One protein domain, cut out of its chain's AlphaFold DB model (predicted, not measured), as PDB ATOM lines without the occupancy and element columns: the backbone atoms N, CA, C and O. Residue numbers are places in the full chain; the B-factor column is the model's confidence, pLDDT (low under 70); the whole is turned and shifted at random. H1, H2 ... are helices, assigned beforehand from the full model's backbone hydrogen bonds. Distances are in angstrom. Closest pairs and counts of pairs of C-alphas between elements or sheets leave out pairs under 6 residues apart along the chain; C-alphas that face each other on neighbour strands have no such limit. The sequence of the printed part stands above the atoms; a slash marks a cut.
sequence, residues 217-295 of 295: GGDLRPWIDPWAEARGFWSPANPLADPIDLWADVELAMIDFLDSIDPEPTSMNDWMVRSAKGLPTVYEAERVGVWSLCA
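What this domain is: This is residues 217 to 295 of the 295 residues of an uncharacterized protein of Sphingomonas sp. LH128 (UniProt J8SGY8). One long helix, H2, makes the axis of a loose rod, with H4 packed on residues 243 to 246, H1 near H4, and H3 crosswise at the far end. Residues 275 to 286, with no named element, run back beside H2. The 79 printed residues include four named helices, H1 to H4 in order, and no named strand, all helix in class; the radius of gyration of the C-alphas is 15.6 A, the spans 48 by 20 by 17 A.

Where its parts are: H2, residues 243 to 260, is 27.0 A long, from C-alpha 243 at (121.164, 115.994, 144.689). H4 is residues 287 to 293, ending at C-alpha 293 (112.977, 112.545, 142.371); H1 is 221 to 231, H3 268 to 274.

How they stand to each other: H2 touches H4 with residues 243 to 246 alone, the closest C-alphas, of Pro 243 and Trp 291, 4.8 A apart. H1 and H4 are close but not clearly touching. H3 is about perpendicular to H2, at 82 degrees. O i to N i+4 pairs within hydrogen-bond range are complete in H3 and H4, 5 of 7 in H1, 11 of 14 in H2.

The domain as a whole: The printed part has no cut; links H1 to H2 and H3 to H4 are long. Residues 267 to 270, 272 to 282 and 295 have pLDDT under 70.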
ATOM      1  N   GLY A 217     117.939 113.363 133.651       81.56
ATOM      2  CA  GLY A 217     118.352 114.453 132.762       81.56
ATOM      3  C   GLY A 217     118.188 115.842 133.375       81.56
ATOM      4  O   GLY A 217     118.585 116.825 132.753       81.56
ATOM      5  N   GLY A 218     117.616 115.929 134.579       85.12
ATOM      6  CA  GLY A 218     117.395 117.184 135.280       85.12
ATOM      7  C   GLY A 218     116.099 117.895 134.897       85.12
ATOM      8  O   GLY A 218     115.914 119.041 135.301       85.12
ATOM      9  N   ASP A 219     115.167 117.244 134.192       89.06
ATOM     10  CA  ASP A 219     113.906 117.882 133.789       89.06
ATOM     11  C   ASP A 219     113.093 118.363 134.995       89.06
ATOM     12  O   ASP A 219     112.336 119.320 134.877       89.06
ATOM     13  N   LEU A 220     113.269 117.744 136.169       88.31
ATOM     14  CA  LEU A 220     112.570 118.125 137.398       88.31
ATOM     15  C   LEU A 220     113.231 119.265 138.186       88.31
ATOM     16  O   LEU A 220     112.595 119.859 139.064       88.31
ATOM     17  N   ARG A 221     114.478 119.613 137.856       87.44
ATOM     18  CA  ARG A 221     115.266 120.654 138.535       87.44
ATOM     19  C   ARG A 221     114.571 122.018 138.589       87.44
ATOM     20  O   ARG A 221     114.589 122.614 139.660       87.44
ATOM     21  N   PRO A 222     113.868 122.503 137.543       89.94
ATOM     22  CA  PRO A 222     113.166 123.786 137.609       89.94
ATOM     23  C   PRO A 222     112.098 123.876 138.708       89.94
ATOM     24  O   PRO A 222     111.793 124.975 139.166       89.94
ATOM     25  N   TRP A 223     111.520 122.746 139.133       86.62
ATOM     26  CA  TRP A 223     110.551 122.709 140.235       86.62
ATOM     27  C   TRP A 223     111.205 122.404 141.582       86.62
ATOM     28  O   TRP A 223     110.741 122.900 142.609       86.62
ATOM     29  N   ILE A 224     112.265 121.596 141.585       86.19
ATOM     30  CA  ILE A 224     112.932 121.143 142.809       86.19
ATOM     31  C   ILE A 224     113.898 122.201 143.346       86.19
ATOM     32  O   ILE A 224     113.888 122.455 144.549       86.19
ATOM     33  N   ASP A 225     114.668 122.865 142.483       84.12
ATOM     34  CA  ASP A 225     115.715 123.808 142.893       84.12
ATOM     35  C   ASP A 225     115.159 125.001 143.685       84.12
ATOM     36  O   ASP A 225     115.649 125.230 144.791       84.12
ATOM     37  N   PRO A 226     114.084 125.697 143.254       82.56
ATOM     38  CA  PRO A 226     113.530 126.806 144.035       82.56
ATOM     39  C   PRO A 226     113.017 126.374 145.412       82.56
ATOM     40  O   PRO A 226     113.079 127.131 146.383       82.56
ATOM     41  N   TRP A 227     112.492 125.150 145.515       83.81
ATOM     42  CA  TRP A 227     112.037 124.603 146.788       83.81
ATOM     43  C   TRP A 227     113.216 124.228 147.694       83.81
ATOM     44  O   TRP A 227     113.211 124.596 148.868       83.81
ATOM     45  N   ALA A 228     114.237 123.557 147.159       77.75
ATOM     46  CA  ALA A 228     115.451 123.196 147.888       77.75
ATOM     47  C   ALA A 228     116.215 124.437 148.384       77.75
ATOM     48  O   ALA A 228     116.656 124.473 149.533       77.75
ATOM     49  N   GLU A 229     116.285 125.492 147.568       77.94
ATOM     50  CA  GLU A 229     116.813 126.804 147.955       77.94
ATOM     51  C   GLU A 229     116.007 127.420 149.105       77.94
ATOM     52  O   GLU A 229     116.579 127.849 150.106       77.94
ATOM     53  N   ALA A 230     114.672 127.416 149.017       71.69
ATOM     54  CA  ALA A 230     113.805 127.941 150.075       71.69
ATOM     55  C   ALA A 230     113.906 127.147 151.392       71.69
ATOM     56  O   ALA A 230     113.661 127.698 152.468       71.69
ATOM     57  N   ARG A 231     114.260 125.858 151.323       74.56
ATOM     58  CA  ARG A 231     114.560 125.015 152.491       74.56
ATOM     59  C   ARG A 231     115.991 125.184 153.007       74.56
ATOM     60  O   ARG A 231     116.270 124.723 154.108       74.56
ATOM     61  N   GLY A 232     116.862 125.873 152.269       72.94
ATOM     62  CA  GLY A 232     118.250 126.117 152.654       72.94
ATOM     63  C   GLY A 232     119.187 124.934 152.404       72.94
ATOM     64  O   GLY A 232     120.238 124.864 153.032       72.94
ATOM     65  N   PHE A 233     118.829 124.008 151.510       80.12
ATOM     66  CA  PHE A 233     119.668 122.842 151.201       80.12
ATOM     67  C   PHE A 233     120.927 123.213 150.419       80.12
ATOM     68  O   PHE A 233     121.971 122.597 150.596       80.12
ATOM     69  N   TRP A 234     120.841 124.242 149.582       78.38
ATOM     70  CA  TRP A 234     121.981 124.832 148.896       78.38
ATOM     71  C   TRP A 234     121.727 126.308 148.599       78.38
ATOM     72  O   TRP A 234     120.605 126.809 148.689       78.38
ATOM     73  N   SER A 235     122.798 127.018 148.248       77.81
ATOM     74  CA  SER A 235     122.722 128.421 147.848       77.81
ATOM     75  C   SER A 235     122.217 128.546 146.406       77.81
ATOM     76  O   SER A 235     122.684 127.787 145.555       77.81
ATOM     77  N   PRO A 236     121.397 129.564 146.079       74.62
ATOM     78  CA  PRO A 236     121.032 129.870 144.692       74.62
ATOM     79  C   PRO A 236     122.246 130.138 143.787       74.62
ATOM     80  O   PRO A 236     122.197 129.940 142.578       74.62
ATOM     81  N   ALA A 237     123.363 130.597 144.366       76.94
ATOM     82  CA  ALA A 237     124.599 130.853 143.625       76.94
ATOM     83  C   ALA A 237     125.421 129.582 143.350       76.94
ATOM     84  O   ALA A 237     126.352 129.625 142.548       76.94
ATOM     85  N   ASN A 238     125.123 128.481 144.043       76.31
ATOM     86  CA  ASN A 238     125.848 127.221 143.930       76.31
ATOM     87  C   ASN A 238     124.904 126.035 144.203       76.31
ATOM     88  O   ASN A 238     125.028 125.393 145.252       76.31
ATOM     89  N   PRO A 239     123.928 125.775 143.312       81.00
ATOM     90  CA  PRO A 239     123.071 124.608 143.440       81.00
ATOM     91  C   PRO A 239     123.898 123.331 143.257       81.00
ATOM     92  O   PRO A 239     124.843 123.304 142.464       81.00
ATOM     93  N   LEU A 240     123.546 122.263 143.975       83.44
ATOM     94  CA  LEU A 240     124.239 120.979 143.832       83.44
ATOM     95  C   LEU A 240     124.065 120.433 142.415       83.44
ATOM     96  O   LEU A 240     122.975 120.530 141.849       83.44
ATOM     97  N   ALA A 241     125.124 119.852 141.851       84.88
ATOM     98  CA  ALA A 241     125.059 119.197 140.548       84.88
ATOM     99  C   ALA A 241     124.291 117.872 140.648       84.88
ATOM    100  O   ALA A 241     123.364 117.644 139.874       84.88
ATOM    101  N   ASP A 242     124.626 117.058 141.651       86.38
ATOM    102  CA  ASP A 242     123.912 115.832 141.988       86.38
ATOM    103  C   ASP A 242     123.223 115.994 143.354       86.38
ATOM    104  O   ASP A 242     123.890 116.169 144.374       86.38
ATOM    105  N   PRO A 243     121.883 115.956 143.421       85.75
ATOM    106  CA  PRO A 243     121.164 115.994 144.689       85.75
ATOM    107  C   PRO A 243     121.496 114.860 145.668       85.75
ATOM    108  O   PRO A 243     121.204 115.016 146.854       85.75
ATOM    109  N   ILE A 244     122.104 113.750 145.223       87.12
ATOM    110  CA  ILE A 244     122.643 112.707 146.115       87.12
ATOM    111  C   ILE A 244     123.705 113.285 147.064       87.12
ATOM    112  O   ILE A 244     123.803 112.822 148.200       87.12
ATOM    113  N   ASP A 245     124.418 114.345 146.669       87.50
ATOM    114  CA  ASP A 245     125.438 115.001 147.500       87.50
ATOM    115  C   ASP A 245     124.859 115.603 148.797       87.50
ATOM    116  O   ASP A 245     125.596 115.812 149.760       87.50
ATOM    117  N   LEU A 246     123.534 115.797 148.888       85.75
ATOM    118  CA  LEU A 246     122.858 116.142 150.149       85.75
ATOM    119  C   LEU A 246     123.077 115.096 151.249       85.75
ATOM    120  O   LEU A 246     122.907 115.413 152.429       85.75
ATOM    121  N   TRP A 247     123.421 113.858 150.885       89.75
ATOM    122  CA  TRP A 247     123.761 112.817 151.845       89.75
ATOM    123  C   TRP A 247     125.020 113.151 152.641       89.75
ATOM    124  O   TRP A 247     125.073 112.802 153.812       89.75
ATOM    125  N   ALA A 248     125.992 113.874 152.076       86.25
ATOM    126  CA  ALA A 248     127.209 114.240 152.803       86.25
ATOM    127  C   ALA A 248     126.894 115.087 154.051       86.25
ATOM    128  O   ALA A 248     127.454 114.859 155.124       86.25
ATOM    129  N   ASP A 249     125.929 116.009 153.946       82.69
ATOM    130  CA  ASP A 249     125.444 116.784 155.094       82.69
ATOM    131  C   ASP A 249     124.787 115.883 156.147       82.69
ATOM    132  O   ASP A 249     124.961 116.084 157.352       82.69
ATOM    133  N   VAL A 250     124.011 114.893 155.695       86.31
ATOM    134  CA  VAL A 250     123.329 113.934 156.572       86.31
ATOM    135  C   VAL A 250     124.337 113.012 157.247       86.31
ATOM    136  O   VAL A 250     124.205 112.768 158.438       86.31
ATOM    137  N   GLU A 251     125.360 112.544 156.537       87.75
ATOM    138  CA  GLU A 251     126.429 111.700 157.068       87.75
ATOM    139  C   GLU A 251     127.195 112.426 158.180       87.75
ATOM    140  O   GLU A 251     127.335 111.890 159.280       87.75
ATOM    141  N   LEU A 252     127.600 113.679 157.950       84.25
ATOM    142  CA  LEU A 252     128.242 114.507 158.975       84.25
ATOM    143  C   LEU A 252     127.317 114.750 160.175       84.25
ATOM    144  O   LEU A 252     127.738 114.610 161.324       84.25
ATOM    145  N   ALA A 253     126.042 115.055 159.925       82.75
ATOM    146  CA  ALA A 253     125.056 115.229 160.986       82.75
ATOM    147  C   ALA A 253     124.797 113.926 161.759       82.75
ATOM    148  O   ALA A 253     124.540 113.969 162.960       82.75
ATOM    149  N   MET A 254     124.883 112.773 161.092       84.31
ATOM    150  CA  MET A 254     124.785 111.454 161.704       84.31
ATOM    151  C   MET A 254     126.022 111.132 162.540       84.31
ATOM    152  O   MET A 254     125.856 110.558 163.608       84.31
ATOM    153  N   ILE A 255     127.229 111.533 162.130       84.00
ATOM    154  CA  ILE A 255     128.439 111.417 162.961       84.00
ATOM    155  C   ILE A 255     128.267 112.237 164.242       84.00
ATOM    156  O   ILE A 255     128.374 111.688 165.332       84.00
ATOM    157  N   ASP A 256     127.893 113.512 164.123       79.94
ATOM    158  CA  ASP A 256     127.657 114.379 165.283       79.94
ATOM    159  C   ASP A 256     126.541 113.845 166.190       79.94
ATOM    160  O   ASP A 256     126.617 113.917 167.420       79.94
ATOM    161  N   PHE A 257     125.498 113.281 165.585       79.44
ATOM    162  CA  PHE A 257     124.419 112.620 166.297       79.44
ATOM    163  C   PHE A 257     124.908 111.374 167.043       79.44
ATOM    164  O   PHE A 257     124.574 111.218 168.215       79.44
ATOM    165  N   LEU A 258     125.711 110.520 166.405       79.81
ATOM    166  CA  LEU A 258     126.273 109.310 167.006       79.81
ATOM    167  C   LEU A 258     127.242 109.645 168.145       79.81
ATOM    168  O   LEU A 258     127.114 109.075 169.225       79.81
ATOM    169  N   ASP A 259     128.112 110.635 167.954       79.62
ATOM    170  CA  ASP A 259     129.002 111.157 168.995       79.62
ATOM    171  C   ASP A 259     128.203 111.708 170.185       79.62
ATOM    172  O   ASP A 259     128.575 111.523 171.342       79.62
ATOM    173  N   SER A 260     127.062 112.360 169.927       75.62
ATOM    174  CA  SER A 260     126.214 112.889 171.001       75.62
ATOM    175  C   SER A 260     125.568 111.797 171.861       75.62
ATOM    176  O   SER A 260     125.132 112.083 172.980       75.62
ATOM    177  N   ILE A 261     125.493 110.562 171.353       75.75
ATOM    178  CA  ILE A 261     124.846 109.429 172.018       75.75
ATOM    179  C   ILE A 261     125.836 108.346 172.458       75.75
ATOM    180  O   ILE A 261     125.382 107.310 172.935       75.75
ATOM    181  N   ASP A 262     127.146 108.555 172.315       76.44
ATOM    182  CA  ASP A 262     128.175 107.631 172.800       76.44
ATOM    183  C   ASP A 262     128.975 108.260 173.962       76.44
ATOM    184  O   ASP A 262     129.638 109.284 173.778       76.44
ATOM    185  N   PRO A 263     128.926 107.703 175.191       77.88
ATOM    186  CA  PRO A 263     128.131 106.545 175.607       77.88
ATOM    187  C   PRO A 263     126.631 106.858 175.695       77.88
ATOM    188  O   PRO A 263     126.254 108.000 175.982       77.88
ATOM    189  N   GLU A 264     125.799 105.817 175.521       77.12
ATOM    190  CA  GLU A 264     124.326 105.900 175.490       77.12
ATOM    191  C   GLU A 264     123.797 106.802 176.620       77.12
ATOM    192  O   GLU A 264     124.073 106.532 177.798       77.12
ATOM    193  N   PRO A 265     123.058 107.886 176.303       71.50
ATOM    194  CA  PRO A 265     122.605 108.815 177.321       71.50
ATOM    195  C   PRO A 265     121.663 108.127 178.300       71.50
ATOM    196  O   PRO A 265     120.694 107.467 177.923       71.50
ATOM    197  N   THR A 266     121.908 108.350 179.584       74.06
ATOM    198  CA  THR A 266     121.095 107.774 180.665       74.06
ATOM    199  C   THR A 266     119.739 108.471 180.808       74.06
ATOM    200  O   THR A 266     118.806 107.925 181.397       74.06
ATOM    201  N   SER A 267     119.612 109.689 180.271       67.75
ATOM    202  CA  SER A 267     118.376 110.471 180.231       67.75
ATOM    203  C   SER A 267     118.413 111.534 179.126       67.75
ATOM    204  O   SER A 267     119.464 111.847 178.571       67.75
ATOM    205  N   MET A 268     117.268 112.159 178.839       67.31
ATOM    206  CA  MET A 268     117.204 113.299 177.914       67.31
ATOM    207  C   MET A 268     118.008 114.507 178.419       67.31
ATOM    208  O   MET A 268     118.592 115.236 177.628       67.31
ATOM    209  N   ASN A 269     118.052 114.725 179.738       64.50
ATOM    210  CA  ASN A 269     118.848 115.804 180.324       64.50
ATOM    211  C   ASN A 269     120.348 115.560 180.110       64.50
ATOM    212  O   ASN A 269     121.060 116.468 179.700       64.50
ATOM    213  N   ASP A 270     120.781 114.316 180.311       68.38
ATOM    214  CA  ASP A 270     122.151 113.866 180.068       68.38
ATOM    215  C   ASP A 270     122.571 114.101 178.607       68.38
ATOM    216  O   ASP A 270     123.627 114.669 178.347       68.38
ATOM    217  N   TRP A 271     121.696 113.776 177.651       71.06
ATOM    218  CA  TRP A 271     121.925 114.061 176.231       71.06
ATOM    219  C   TRP A 271     122.003 115.568 175.929       71.06
ATOM    220  O   TRP A 271     122.947 116.033 175.291       71.06
ATOM    221  N   MET A 272     121.049 116.356 176.436       68.00
ATOM    222  CA  MET A 272     120.964 117.801 176.176       68.00
ATOM    223  C   MET A 272     122.135 118.598 176.762       68.00
ATOM    224  O   MET A 272     122.535 119.600 176.180       68.00
ATOM    225  N   VAL A 273     122.685 118.178 177.905       67.31
ATOM    226  CA  VAL A 273     123.846 118.836 178.532       67.31
ATOM    227  C   VAL A 273     125.151 118.495 177.799       67.31
ATOM    228  O   VAL A 273     126.079 119.301 177.804       67.31
ATOM    229  N   ARG A 274     125.225 117.328 177.145       65.62
ATOM    230  CA  ARG A 274     126.400 116.875 176.379       65.62
ATOM    231  C   ARG A 274     126.430 117.401 174.944       65.62
ATOM    232  O   ARG A 274     127.512 117.594 174.392       65.62
ATOM    233  N   SER A 275     125.268 117.630 174.334       63.53
ATOM    234  CA  SER A 275     125.184 118.051 172.934       63.53
ATOM    235  C   SER A 275     125.541 119.534 172.763       63.53
ATOM    236  O   SER A 275     124.698 120.422 172.862       63.53
ATOM    237  N   ALA A 276     126.815 119.816 172.484       59.06
ATOM    238  CA  ALA A 276     127.310 121.169 172.214       59.06
ATOM    239  C   ALA A 276     126.930 121.708 170.814       59.06
ATOM    240  O   ALA A 276     127.181 122.878 170.529       59.06
ATOM    241  N   LYS A 277     126.353 120.875 169.931       60.53
ATOM    242  CA  LYS A 277     126.252 121.142 168.482       60.53
ATOM    243  C   LYS A 277     124.841 121.468 167.951       60.53
ATOM    244  O   LYS A 277     124.671 121.621 166.747       60.53
ATOM    245  N   GLY A 278     123.844 121.671 168.816       54.53
ATOM    246  CA  GLY A 278     122.479 122.031 168.391       54.53
ATOM    247  C   GLY A 278     121.683 120.859 167.791       54.53
ATOM    248  O   GLY A 278     122.125 119.714 167.837       54.53
ATOM    249  N   LEU A 279     120.468 121.128 167.286       55.66
ATOM    250  CA  LEU A 279     119.622 120.112 166.638       55.66
ATOM    251  C   LEU A 279     120.199 119.789 165.242       55.66
ATOM    252  O   LEU A 279     120.208 120.688 164.399       55.66
ATOM    253  N   PRO A 280     120.676 118.558 164.980       60.66
ATOM    254  CA  PRO A 280     121.358 118.232 163.727       60.66
ATOM    255  C   PRO A 280     120.381 118.159 162.547       60.66
ATOM    256  O   PRO A 280     119.211 117.860 162.749       60.66
ATOM    257  N   THR A 281     120.873 118.300 161.311       62.12
ATOM    258  CA  THR A 281     120.156 118.113 160.022       62.12
ATOM    259  C   THR A 281     119.344 116.804 159.920       62.12
ATOM    260  O   THR A 281     118.484 116.652 159.057       62.12
ATOM    261  N   VAL A 282     119.547 115.861 160.847       69.31
ATOM    262  CA  VAL A 282     118.832 114.581 160.968       69.31
ATOM    263  C   VAL A 282     117.303 114.689 161.099       69.31
ATOM    264  O   VAL A 282     116.635 113.662 160.984       69.31
ATOM    265  N   TYR A 283     116.731 115.877 161.338       72.38
ATOM    266  CA  TYR A 283     115.273 116.085 161.347       72.38
ATOM    267  C   TYR A 283     114.670 116.412 159.966       72.38
ATOM    268  O   TYR A 283     113.446 116.419 159.838       72.38
ATOM    269  N   GLU A 284     115.485 116.653 158.934       78.94
ATOM    270  CA  GLU A 284     115.045 117.102 157.600       78.94
ATOM    271  C   GLU A 284     114.765 115.925 156.649       78.94
ATOM    272  O   GLU A 284     115.394 115.764 155.599       78.94
ATOM    273  N   ALA A 285     113.807 115.066 157.016       80.94
ATOM    274  CA  ALA A 285     113.440 113.879 156.233       80.94
ATOM    275  C   ALA A 285     112.996 114.205 154.791       80.94
ATOM    276  O   ALA A 285     113.054 113.349 153.911       80.94
ATOM    277  N   GLU A 286     112.571 115.437 154.517       80.44
ATOM    278  CA  GLU A 286     112.195 115.899 153.184       80.44
ATOM    279  C   GLU A 286     113.362 115.930 152.175       80.44
ATOM    280  O   GLU A 286     113.102 115.908 150.971       80.44
ATOM    281  N   ARG A 287     114.628 115.899 152.629       84.38
ATOM    282  CA  ARG A 287     115.805 115.755 151.748       84.38
ATOM    283  C   ARG A 287     115.730 114.480 150.906       84.38
ATOM    284  O   ARG A 287     116.084 114.506 149.729       84.38
ATOM    285  N   VAL A 288     115.130 113.420 151.464       83.00
ATOM    286  CA  VAL A 288     114.824 112.173 150.749       83.00
ATOM    287  C   VAL A 288     114.030 112.436 149.474       83.00
ATOM    288  O   VAL A 288     114.291 111.820 148.445       83.00
ATOM    289  N   GLY A 289     113.071 113.364 149.509       80.12
ATOM    290  CA  GLY A 289     112.274 113.726 148.338       80.12
ATOM    291  C   GLY A 289     113.109 114.365 147.225       80.12
ATOM    292  O   GLY A 289     112.895 114.045 146.059       80.12
ATOM    293  N   VAL A 290     114.086 115.208 147.580       79.94
ATOM    294  CA  VAL A 290     114.959 115.904 146.618       79.94
ATOM    295  C   VAL A 290     115.792 114.898 145.826       79.94
ATOM    296  O   VAL A 290     115.715 114.857 144.600       79.94
ATOM    297  N   TRP A 291     116.575 114.063 146.517       85.12
ATOM    298  CA  TRP A 291     117.513 113.163 145.844       85.12
ATOM    299  C   TRP A 291     116.838 111.980 145.167       85.12
ATOM    300  O   TRP A 291     117.421 111.367 144.284       85.12
ATOM    301  N   SER A 292     115.612 111.641 145.567       81.00
ATOM    302  CA  SER A 292     114.899 110.504 144.989       81.00
ATOM    303  C   SER A 292     114.066 110.836 143.757       81.00
ATOM    304  O   SER A 292     113.784 109.940 142.965       81.00
ATOM    305  N   LEU A 293     113.666 112.097 143.582       81.12
ATOM    306  CA  LEU A 293     112.977 112.545 142.371       81.12
ATOM    307  C   LEU A 293     113.961 112.986 141.283       81.12
ATOM    308  O   LEU A 293     113.616 112.915 140.112       81.12
ATOM    309  N   CYS A 294     115.180 113.387 141.649       72.25
ATOM    310  CA  CYS A 294     116.224 113.790 140.701       72.25
ATOM    311  C   CYS A 294     117.156 112.653 140.239       72.25
ATOM    312  O   CYS A 294     118.058 112.925 139.449       72.25
ATOM    313  N   ALA A 295     116.967 111.426 140.740       61.34
ATOM    314  CA  ALA A 295     117.772 110.248 140.397       61.34
ATOM    315  C   ALA A 295     117.200 109.422 139.230       61.34
ATOM    316  O   ALA A 295     115.966 109.453 138.979       61.34
TER     317      ALA A 295